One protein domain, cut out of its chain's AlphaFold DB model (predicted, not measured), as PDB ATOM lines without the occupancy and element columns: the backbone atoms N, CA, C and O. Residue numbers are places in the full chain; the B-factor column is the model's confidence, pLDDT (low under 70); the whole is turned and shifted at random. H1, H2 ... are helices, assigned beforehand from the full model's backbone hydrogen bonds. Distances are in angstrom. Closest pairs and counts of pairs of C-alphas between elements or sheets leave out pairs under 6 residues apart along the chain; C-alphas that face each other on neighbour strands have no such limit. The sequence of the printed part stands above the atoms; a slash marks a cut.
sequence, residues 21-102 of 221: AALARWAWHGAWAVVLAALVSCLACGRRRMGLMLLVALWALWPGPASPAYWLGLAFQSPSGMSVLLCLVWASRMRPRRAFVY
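This is residues 21 to 102 of the 221 residues of an uncharacterized protein of Comamonadaceae bacterium (UniProt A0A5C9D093). One long helix, H1, is the spine of this model; H2 folds back along it as a helical hairpin, and H4 crosses it at a slant on the side away from H2. The short helix H3 lies crosswise to H1, near the end of H2, and a tail without a named element, residues 93 to 102, follows H4. The printed part has 82 residues with four named helices in the order H1, H2, H3, H4 and no named strand, and its class is all helix. It is compact, with a radius of gyration of the C-alphas of 13.0 A, and its outline is elongated, with spans of 40 by 25 by 20 A.

H1, the longest helix, has residues 21 to 43 and is 33.5 A from first to last C-alpha; C-alpha 21 is at (108.826, 187.158, 131.751) and C-alpha 43 at (84.894, 193.364, 154.314). H2 has residues 49 to 60 and is 16.3 A long. H3 has residues 68 to 76 and is 11.8 A long. H4 has residues 81 to 92, is 16.4 A long and ends with C-alpha 92 at (99.726, 187.693, 159.327).

H1 is the hub and touches the three other helices. H1 and H2 form a helical hairpin: they touch, run opposite ways at a shallow tilt of 29 degrees, and their closest C-alphas, those of Ala 33 and Ala 57, are 4.3 A apart. With residues 31 to 38 alone H1 touches H4, at a steep tilt of 49 degrees, the same way; the closest C-alphas, those of Ala 38 and Cys 87, are 5.6 A apart. With residues 29 to 33 alone H1 touches H3, about perpendicular at 82 degrees; the closest C-alphas, those of Trp 32 and Ala 69, are 5.7 A apart. H2, with residues 59 to 60 alone, and H3 only just touch, with 3 pairs of C-alphas within 8 A, and touch only at the corner by their link; the closest C-alphas, those of Ala 60 and Ala 69, are 5.2 A apart. H4 is apart from H2 and from H3. The helix packing is mostly crossed, but only just: leaving out H2 and H3, which touch only at the corner, 1 of the 3 pairs of helices that touch is at a shallow tilt. In H1, H2, H3 and H4 every O i to N i+4 pair is within hydrogen-bond range.

The two C-alphas farthest apart, those of Ala 21 and Val 101, are 42.4 A apart. The printed part has no cut. The links H1 to H2 and H3 to H4 are tight, the link H2 to H3 is short, and no link is long. The mean pLDDT of the printed part is 86.4; residues 95 to 102 are under 70.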
ATOM      1  N   ALA A  21     110.094 186.513 132.092       83.31
ATOM      2  CA  ALA A  21     108.826 187.158 131.751       83.31
ATOM      3  C   ALA A  21     107.601 186.331 132.184       83.31
ATOM      4  O   ALA A  21     106.533 186.884 132.467       83.31
ATOM      5  N   ALA A  22     107.713 184.999 132.246       85.31
ATOM      6  CA  ALA A  22     106.661 184.169 132.826       85.31
ATOM      7  C   ALA A  22     106.550 184.396 134.340       85.31
ATOM      8  O   ALA A  22     105.447 184.596 134.851       85.31
ATOM      9  N   LEU A  23     107.685 184.437 135.043       84.19
ATOM     10  CA  LEU A  23     107.729 184.670 136.483       84.19
ATOM     11  C   LEU A  23     107.193 186.059 136.854       84.19
ATOM     12  O   LEU A  23     106.411 186.169 137.792       84.19
ATOM     13  N   ALA A  24     107.541 187.097 136.088       83.69
ATOM     14  CA  ALA A  24     107.029 188.453 136.287       83.69
ATOM     15  C   ALA A  24     105.497 188.523 136.136       83.69
ATOM     16  O   ALA A  24     104.819 189.118 136.974       83.69
ATOM     17  N   ARG A  25     104.931 187.837 135.131       84.38
ATOM     18  CA  ARG A  25     103.471 187.745 134.948       84.38
ATOM     19  C   ARG A  25     102.790 187.068 136.135       84.38
ATOM     20  O   ARG A  25     101.818 187.598 136.670       84.38
ATOM     21  N   TRP A  26     103.312 185.929 136.584       86.56
ATOM     22  CA  TRP A  26     102.769 185.239 137.757       86.56
ATOM     23  C   TRP A  26     102.923 186.057 139.041       86.56
ATOM     24  O   TRP A  26     102.012 186.065 139.867       86.56
ATOM     25  N   ALA A  27     104.023 186.797 139.189       86.94
ATOM     26  CA  ALA A  27     104.234 187.699 140.314       86.94
ATOM     27  C   ALA A  27     103.172 188.809 140.361       86.94
ATOM     28  O   ALA A  27     102.661 189.104 141.440       86.94
ATOM     29  N   TRP A  28     102.766 189.370 139.216       87.75
ATOM     30  CA  TRP A  28     101.684 190.362 139.157       87.75
ATOM     31  C   TRP A  28     100.332 189.789 139.584       87.75
ATOM     32  O   TRP A  28      99.634 190.395 140.400       87.75
ATOM     33  N   HIS A  29      99.977 188.599 139.092       91.19
ATOM     34  CA  HIS A  29      98.764 187.903 139.529       91.19
ATOM     35  C   HIS A  29      98.798 187.595 141.030       91.19
ATOM     36  O   HIS A  29      97.816 187.831 141.736       91.19
ATOM     37  N   GLY A  30      99.943 187.132 141.539       92.94
ATOM     38  CA  GLY A  30     100.151 186.884 142.964       92.94
ATOM     39  C   GLY A  30     100.015 188.151 143.810       92.94
ATOM     40  O   GLY A  30      99.370 188.129 144.858       92.94
ATOM     41  N   ALA A  31     100.551 189.273 143.336       93.81
ATOM     42  CA  ALA A  31     100.462 190.553 144.023       93.81
ATOM     43  C   ALA A  31      99.003 191.032 144.149       93.81
ATOM     44  O   ALA A  31      98.558 191.386 145.245       93.81
ATOM     45  N   TRP A  32      98.217 190.951 143.067       95.19
ATOM     46  CA  TRP A  32      96.779 191.235 143.116       95.19
ATOM     47  C   TRP A  32      96.010 190.249 143.996       95.19
ATOM     48  O   TRP A  32      95.130 190.670 144.744       95.19
ATOM     49  N   ALA A  33      96.354 188.958 143.967       95.75
ATOM     50  CA  ALA A  33      95.732 187.955 144.828       95.75
ATOM     51  C   ALA A  33      95.905 188.297 146.315       95.75
ATOM     52  O   ALA A  33      94.941 188.221 147.077       95.75
ATOM     53  N   VAL A  34      97.099 188.746 146.719       95.38
ATOM     54  CA  VAL A  34      97.375 189.203 148.088       95.38
ATOM     55  C   VAL A  34      96.525 190.423 148.448       95.38
ATOM     56  O   VAL A  34      95.870 190.420 149.492       95.38
ATOM     57  N   VAL A  35      96.504 191.449 147.593       95.31
ATOM     58  CA  VAL A  35      95.758 192.695 147.847       95.31
ATOM     59  C   VAL A  35      94.249 192.438 147.914       95.31
ATOM     60  O   VAL A  35      93.574 192.933 148.818       95.31
ATOM     61  N   LEU A  36      93.708 191.618 147.013       95.00
ATOM     62  CA  LEU A  36      92.287 191.273 146.994       95.00
ATOM     63  C   LEU A  36      91.890 190.381 148.170       95.00
ATOM     64  O   LEU A  36      90.868 190.634 148.808       95.00
ATOM     65  N   ALA A  37      92.699 189.375 148.513       93.62
ATOM     66  CA  ALA A  37      92.457 188.552 149.696       93.62
ATOM     67  C   ALA A  37      92.465 189.405 150.967       93.62
ATOM     68  O   ALA A  37      91.596 189.258 151.831       93.62
ATOM     69  N   ALA A  38      93.408 190.341 151.060       92.06
ATOM     70  CA  ALA A  38      93.442 191.324 152.121       92.06
ATOM     71  C   ALA A  38      92.139 192.144 152.121       92.06
ATOM     72  O   ALA A  38      91.431 192.131 153.127       92.06
ATOM     73  N   LEU A  39      91.735 192.762 151.010       91.00
ATOM     74  CA  LEU A  39      90.487 193.531 150.918       91.00
ATOM     75  C   LEU A  39      89.254 192.727 151.368       91.00
ATOM     76  O   LEU A  39      88.493 193.189 152.220       91.00
ATOM     77  N   VAL A  40      89.092 191.495 150.878       91.12
ATOM     78  CA  VAL A  40      88.010 190.583 151.291       91.12
ATOM     79  C   VAL A  40      88.035 190.360 152.791       91.12
ATOM     80  O   VAL A  40      86.993 190.332 153.434       91.12
ATOM     81  N   SER A  41      89.216 190.241 153.382       87.94
ATOM     82  CA  SER A  41      89.345 190.074 154.819       87.94
ATOM     83  C   SER A  41      88.887 191.318 155.612       87.94
ATOM     84  O   SER A  41      88.443 191.175 156.749       87.94
ATOM     85  N   CYS A  42      88.964 192.524 155.039       83.88
ATOM     86  CA  CYS A  42      88.452 193.759 155.655       83.88
ATOM     87  C   CYS A  42      86.923 193.747 155.674       83.88
ATOM     88  O   CYS A  42      86.311 194.149 156.659       83.88
ATOM     89  N   LEU A  43      86.330 193.289 154.570       86.62
ATOM     90  CA  LEU A  43      84.894 193.364 154.314       86.62
ATOM     91  C   LEU A  43      84.128 192.167 154.899       86.62
ATOM     92  O   LEU A  43      83.011 192.309 155.392       86.62
ATOM     93  N   ALA A  44      84.718 190.973 154.859       85.62
ATOM     94  CA  ALA A  44      84.075 189.736 155.272       85.62
ATOM     95  C   ALA A  44      84.219 189.484 156.777       85.62
ATOM     96  O   ALA A  44      85.295 189.592 157.369       85.62
ATOM     97  N   CYS A  45      83.125 189.042 157.394       78.50
ATOM     98  CA  CYS A  45      83.068 188.703 158.811       78.50
ATOM     99  C   CYS A  45      82.747 187.215 159.026       78.50
ATOM    100  O   CYS A  45      82.059 186.574 158.234       78.50
ATOM    101  N   GLY A  46      83.225 186.660 160.143       78.31
ATOM    102  CA  GLY A  46      82.850 185.319 160.598       78.31
ATOM    103  C   GLY A  46      83.636 184.165 159.966       78.31
ATOM    104  O   GLY A  46      84.719 184.339 159.411       78.31
ATOM    105  N   ARG A  47      83.092 182.948 160.101       79.69
ATOM    106  CA  ARG A  47      83.795 181.678 159.830       79.69
ATOM    107  C   ARG A  47      84.117 181.450 158.347       79.69
ATOM    108  O   ARG A  47      85.066 180.741 158.039       79.69
ATOM    109  N   ARG A  48      83.365 182.081 157.436       85.94
ATOM    110  CA  ARG A  48      83.568 181.975 155.978       85.94
ATOM    111  C   ARG A  48      84.654 182.906 155.440       85.94
ATOM    112  O   ARG A  48      85.074 182.725 154.304       85.94
ATOM    113  N   ARG A  49      85.138 183.863 156.242       86.56
ATOM    114  CA  ARG A  49      86.138 184.861 155.828       86.56
ATOM    115  C   ARG A  49      87.357 184.217 155.174       86.56
ATOM    116  O   ARG A  49      87.735 184.615 154.085       86.56
ATOM    117  N   MET A  50      87.931 183.200 155.814       88.19
ATOM    118  CA  MET A  50      89.146 182.547 155.320       88.19
ATOM    119  C   MET A  50      88.903 181.803 153.999       88.19
ATOM    120  O   MET A  50      89.722 181.884 153.092       88.19
ATOM    121  N   GLY A  51      87.738 181.158 153.863       91.19
ATOM    122  CA  GLY A  51      87.321 180.524 152.611       91.19
ATOM    123  C   GLY A  51      87.118 181.537 151.483       91.19
ATOM    124  O   GLY A  51      87.575 181.298 150.375       91.19
ATOM    125  N   LEU A  52      86.510 182.694 151.769       92.50
ATOM    126  CA  LEU A  52      86.340 183.773 150.788       92.50
ATOM    127  C   LEU A  52      87.676 184.403 150.379       92.50
ATOM    128  O   LEU A  52      87.880 184.664 149.200       92.50
ATOM    129  N   MET A  53      88.593 184.618 151.329       93.12
ATOM    130  CA  MET A  53      89.945 185.104 151.032       93.12
ATOM    131  C   MET A  53      90.675 184.148 150.089       93.12
ATOM    132  O   MET A  53      91.230 184.590 149.089       93.12
ATOM    133  N   LEU A  54      90.643 182.845 150.393       93.44
ATOM    134  CA  LEU A  54      91.278 181.822 149.568       93.44
ATOM    135  C   LEU A  54      90.617 181.732 148.188       93.44
ATOM    136  O   LEU A  54      91.319 181.704 147.186       93.44
ATOM    137  N   LEU A  55      89.284 181.745 148.131       95.81
ATOM    138  CA  LEU A  55      88.533 181.712 146.878       95.81
ATOM    139  C   LEU A  55      88.900 182.894 145.975       95.81
ATOM    140  O   LEU A  55      89.192 182.695 144.801       95.81
ATOM    141  N   VAL A  56      88.928 184.112 146.520       95.62
ATOM    142  CA  VAL A  56      89.271 185.315 145.750       95.62
ATOM    143  C   VAL A  56      90.751 185.335 145.366       95.62
ATOM    144  O   VAL A  56      91.068 185.740 144.252       95.62
ATOM    145  N   ALA A  57      91.651 184.850 146.225       94.88
ATOM    146  CA  ALA A  57      93.061 184.696 145.873       94.88
ATOM    147  C   ALA A  57      93.243 183.725 144.696       94.88
ATOM    148  O   ALA A  57      93.916 184.057 143.724       94.88
ATOM    149  N   LEU A  58      92.600 182.555 144.750       96.12
ATOM    150  CA  LEU A  58      92.634 181.564 143.671       96.12
ATOM    151  C   LEU A  58      91.996 182.105 142.386       96.12
ATOM    152  O   LEU A  58      92.517 181.871 141.300       96.12
ATOM    153  N   TRP A  59      90.912 182.876 142.502       96.25
ATOM    154  CA  TRP A  59      90.280 183.526 141.357       96.25
ATOM    155  C   TRP A  59      91.189 184.585 140.716       96.25
ATOM    156  O   TRP A  59      91.290 184.650 139.493       96.25
ATOM    157  N   ALA A  60      91.915 185.367 141.519       95.06
ATOM    158  CA  ALA A  60      92.879 186.356 141.038       95.06
ATOM    159  C   ALA A  60      94.100 185.723 140.340       95.06
ATOM    160  O   ALA A  60      94.640 186.301 139.392       95.06
ATOM    161  N   LEU A  61      94.500 184.519 140.764       94.62
ATOM    162  CA  LEU A  61      95.561 183.736 140.127       94.62
ATOM    163  C   LEU A  61      95.149 183.128 138.781       94.62
ATOM    164  O   LEU A  61      96.013 182.656 138.044       94.62
ATOM    165  N   TRP A  62      93.857 183.125 138.444       93.62
ATOM    166  CA  TRP A  62      93.409 182.597 137.163       93.62
ATOM    167  C   TRP A  62      93.989 183.430 136.002       93.62
ATOM    168  O   TRP A  62      93.975 184.662 136.058       93.62
ATOM    169  N   PRO A  63      94.518 182.809 134.937       89.25
ATOM    170  CA  PRO A  63      95.067 183.557 133.814       89.25
ATOM    171  C   PRO A  63      93.960 184.117 132.907       89.25
ATOM    172  O   PRO A  63      92.951 183.465 132.636       89.25
ATOM    173  N   GLY A  64      94.178 185.318 132.372       89.62
ATOM    174  CA  GLY A  64      93.302 185.923 131.366       89.62
ATOM    175  C   GLY A  64      92.062 186.641 131.928       89.62
ATOM    176  O   GLY A  64      91.987 186.926 133.124       89.62
ATOM    177  N   PRO A  65      91.073 186.954 131.070       93.62
ATOM    178  CA  PRO A  65      89.997 187.907 131.374       93.62
ATOM    179  C   PRO A  65      88.979 187.405 132.402       93.62
ATOM    180  O   PRO A  65      88.184 188.191 132.912       93.62
ATOM    181  N   ALA A  66      88.999 186.110 132.724       92.81
ATOM    182  CA  ALA A  66      88.173 185.557 133.790       92.81
ATOM    183  C   ALA A  66      88.648 185.991 135.187       92.81
ATOM    184  O   ALA A  66      87.868 185.909 136.132       92.81
ATOM    185  N   SER A  67      89.898 186.449 135.333       94.62
ATOM    186  CA  SER A  67      90.443 186.906 136.610       94.62
ATOM    187  C   SER A  67      90.216 188.399 136.846       94.62
ATOM    188  O   SER A  67      90.450 189.210 135.945       94.62
ATOM    189  N   PRO A  68      89.864 188.813 138.078       94.25
ATOM    190  CA  PRO A  68      89.807 190.227 138.434       94.25
ATOM    191  C   PRO A  68      91.180 190.908 138.330       94.25
ATOM    192  O   PRO A  68      91.242 192.102 138.046       94.25
ATOM    193  N   ALA A  69      92.282 190.166 138.503       93.81
ATOM    194  CA  ALA A  69      93.634 190.710 138.390       93.81
ATOM    195  C   ALA A  69      93.950 191.192 136.966       93.81
ATOM    196  O   ALA A  69      94.707 192.145 136.813       93.81
ATOM    197  N   TYR A  70      93.344 190.591 135.934       91.81
ATOM    198  CA  TYR A  70      93.493 191.046 134.550       91.81
ATOM    199  C   TYR A  70      92.927 192.460 134.367       91.81
ATOM    200  O   TYR A  70      93.623 193.360 133.903       91.81
ATOM    201  N   TRP A  71      91.687 192.685 134.805       93.88
ATOM    202  CA  TRP A  71      91.017 193.983 134.686       93.88
ATOM    203  C   TRP A  71      91.642 195.052 135.579       93.88
ATOM    204  O   TRP A  71      91.801 196.198 135.164       93.88
ATOM    205  N   LEU A  72      92.046 194.673 136.791       92.44
ATOM    206  CA  LEU A  72      92.767 195.571 137.689       92.44
ATOM    207  C   LEU A  72      94.159 195.908 137.157       92.44
ATOM    208  O   LEU A  72      94.593 197.045 137.298       92.44
ATOM    209  N   GLY A  73      94.831 194.963 136.497       90.56
ATOM    210  CA  GLY A  73      96.073 195.219 135.776       90.56
ATOM    211  C   GLY A  73      95.883 196.207 134.624       90.56
ATOM    212  O   GLY A  73      96.721 197.075 134.429       90.56
ATOM    213  N   LEU A  74      94.758 196.164 133.907       89.00
ATOM    214  CA  LEU A  74      94.462 197.175 132.884       89.00
ATOM    215  C   LEU A  74      94.211 198.569 133.480       89.00
ATOM    216  O   LEU A  74      94.602 199.564 132.878       89.00
ATOM    217  N   ALA A  75      93.573 198.648 134.650       90.19
ATOM    218  CA  ALA A  75      93.231 199.923 135.283       90.19
ATOM    219  C   ALA A  75      94.390 200.554 136.078       90.19
ATOM    220  O   ALA A  75      94.544 201.772 136.087       90.19
ATOM    221  N   PHE A  76      95.179 199.732 136.773       87.00
ATOM    222  CA  PHE A  76      96.167 200.170 137.766       87.00
ATOM    223  C   PHE A  76      97.566 199.588 137.538       87.00
ATOM    224  O   PHE A  76      98.451 199.826 138.356       87.00
ATOM    225  N   GLN A  77      97.773 198.832 136.454       88.62
ATOM    226  CA  GLN A  77      99.026 198.165 136.081       88.62
ATOM    227  C   GLN A  77      99.476 197.085 137.076       88.62
ATOM    228  O   GLN A  77      99.343 195.890 136.809       88.62
ATOM    229  N   SER A  78      99.970 197.482 138.246       89.94
ATOM    230  CA  SER A  78     100.421 196.573 139.298       89.94
ATOM    231  C   SER A  78     100.303 197.221 140.676       89.94
ATOM    232  O   SER A  78     100.595 198.409 140.808       89.94
ATOM    233  N   PRO A  79      99.956 196.459 141.724       94.38
ATOM    234  CA  PRO A  79     100.052 196.963 143.084       94.38
ATOM    235  C   PRO A  79     101.527 197.175 143.455       94.38
ATOM    236  O   PRO A  79     102.397 196.399 143.049       94.38
ATOM    237  N   SER A  80     101.806 198.201 144.258       95.44
ATOM    238  CA  SER A  80     103.167 198.486 144.709       95.44
ATOM    239  C   SER A  80     103.674 197.398 145.658       95.44
ATOM    240  O   SER A  80     102.899 196.745 146.368       95.44
ATOM    241  N   GLY A  81     104.998 197.232 145.729       94.44
ATOM    242  CA  GLY A  81     105.630 196.342 146.708       94.44
ATOM    243  C   GLY A  81     105.238 196.703 148.144       94.44
ATOM    244  O   GLY A  81     104.976 195.818 148.962       94.44
ATOM    245  N   MET A  82     105.101 198.002 148.431       95.56
ATOM    246  CA  MET A  82     104.599 198.498 149.712       95.56
ATOM    247  C   MET A  82     103.165 198.032 149.996       95.56
ATOM    248  O   MET A  82     102.902 197.519 151.084       95.56
ATOM    249  N   SER A  83     102.243 198.140 149.036       95.19
ATOM    250  CA  SER A  83     100.867 197.643 149.192       95.19
ATOM    251  C   SER A  83     100.810 196.152 149.484       95.19
ATOM    252  O   SER A  83     100.116 195.730 150.414       95.19
ATOM    253  N   VAL A  84     101.563 195.357 148.723       95.69
ATOM    254  CA  VAL A  84     101.644 193.905 148.921       95.69
ATOM    255  C   VAL A  84     102.168 193.600 150.320       95.69
ATOM    256  O   VAL A  84     101.544 192.833 151.055       95.69
ATOM    257  N   LEU A  85     103.262 194.245 150.735       94.88
ATOM    258  CA  LEU A  85     103.850 194.034 152.051       94.88
ATOM    259  C   LEU A  85     102.890 194.419 153.182       94.88
ATOM    260  O   LEU A  85     102.709 193.648 154.125       94.88
ATOM    261  N   LEU A  86     102.234 195.578 153.087       92.88
ATOM    262  CA  LEU A  86     101.243 196.014 154.070       92.88
ATOM    263  C   LEU A  86     100.075 195.022 154.163       92.88
ATOM    264  O   LEU A  86      99.628 194.709 155.269       92.88
ATOM    265  N   CYS A  87      99.622 194.482 153.029       93.44
ATOM    266  CA  CYS A  87      98.585 193.453 152.981       93.44
ATOM    267  C   CYS A  87      99.041 192.139 153.633       93.44
ATOM    268  O   CYS A  87      98.284 191.562 154.415       93.44
ATOM    269  N   LEU A  88     100.279 191.695 153.394       92.38
ATOM    270  CA  LEU A  88     100.856 190.498 154.025       92.38
ATOM    271  C   LEU A  88     101.029 190.665 155.538       92.38
ATOM    272  O   LEU A  88     100.646 189.785 156.312       92.38
ATOM    273  N   VAL A  89     101.570 191.803 155.982       89.44
ATOM    274  CA  VAL A  89     101.715 192.133 157.408       89.44
ATOM    275  C   VAL A  89     100.351 192.206 158.082       89.44
ATOM    276  O   VAL A  89     100.179 191.776 159.223       89.44
ATOM    277  N   TRP A  90      99.354 192.749 157.392       86.62
ATOM    278  CA  TRP A  90      98.007 192.792 157.921       86.62
ATOM    279  C   TRP A  90      97.384 191.393 158.004       86.62
ATOM    280  O   TRP A  90      96.837 191.058 159.056       86.62
ATOM    281  N   ALA A  91      97.531 190.563 156.968       85.19
ATOM    282  CA  ALA A  91      97.057 189.181 156.950       85.19
ATOM    283  C   ALA A  91      97.705 188.325 158.053       85.19
ATOM    284  O   ALA A  91      97.000 187.611 158.764       85.19
ATOM    285  N   SER A  92      99.017 188.449 158.280       84.19
ATOM    286  CA  SER A  92      99.726 187.693 159.327       84.19
ATOM    287  C   SER A  92      99.310 188.085 160.749       84.19
ATOM    288  O   SER A  92      99.356 187.271 161.671       84.19
ATOM    289  N   ARG A  93      98.846 189.325 160.942       79.50
ATOM    290  CA  ARG A  93      98.340 189.822 162.231       79.50
ATOM    291  C   ARG A  93      96.872 189.480 162.481       79.50
ATOM    292  O   ARG A  93      96.367 189.730 163.583       79.50
ATOM    293  N   MET A  94      96.167 188.907 161.508       70.75
ATOM    294  CA  MET A  94      94.790 188.463 161.696       70.75
ATOM    295  C   MET A  94      94.745 187.199 162.546       70.75
ATOM    296  O   MET A  94      94.826 186.080 162.051       70.75
ATOM    297  N   ARG A  95      94.507 187.362 163.848       64.81
ATOM    298  CA  ARG A  95      93.918 186.274 164.637       64.81
ATOM    299  C   ARG A  95      92.450 186.097 164.222       64.81
ATOM    300  O   ARG A  95      91.811 187.107 163.912       64.81
ATOM    301  N   PRO A  96      91.879 184.877 164.263       56.91
ATOM    302  CA  PRO A  96      90.450 184.655 164.053       56.91
ATOM    303  C   PRO A  96      89.652 185.338 165.176       56.91
ATOM    304  O   PRO A  96      89.304 184.741 166.190       56.91
ATOM    305  N   ARG A  97      89.407 186.641 165.033       53.47
ATOM    306  CA  ARG A  97      88.570 187.451 165.919       53.47
ATOM    307  C   ARG A  97      87.299 187.844 165.178       53.47
ATOM    308  O   ARG A  97      87.323 188.137 163.983       53.47
ATOM    309  N   ARG A  98      86.187 187.792 165.922       43.47
ATOM    310  CA  ARG A  98      84.844 188.214 165.500       43.47
ATOM    311  C   ARG A  98      84.917 189.596 164.852       43.47
ATOM    312  O   ARG A  98      85.709 190.404 165.319       43.47
ATOM    313  N   ALA A  99      84.107 189.748 163.800       47.28
ATOM    314  CA  ALA A  99      83.760 190.916 162.986       47.28
ATOM    315  C   ALA A  99      84.537 192.222 163.216       47.28
ATOM    316  O   ALA A  99      84.791 192.625 164.344       47.28
ATOM    317  N   PHE A 100      84.833 192.917 162.118       48.19
ATOM    318  CA  PHE A 100      85.372 194.275 162.090       48.19
ATOM    319  C   PHE A 100      84.494 195.228 162.925       48.19
ATOM    320  O   PHE A 100      83.605 195.902 162.424       48.19
ATOM    321  N   VAL A 101      84.718 195.269 164.237       45.38
ATOM    322  CA  VAL A 101      84.292 196.388 165.062       45.38
ATOM    323  C   VAL A 101      85.234 197.504 164.665       45.38
ATOM    324  O   VAL A 101      86.454 197.326 164.750       45.38
ATOM    325  N   TYR A 102      84.673 198.628 164.224       43.62
ATOM    326  CA  TYR A 102      85.355 199.910 164.078       43.62
ATOM    327  C   TYR A 102      85.939 200.289 165.451       43.62
ATOM    328  O   TYR A 102      85.402 201.106 166.193       43.62
TER     329      TYR A 102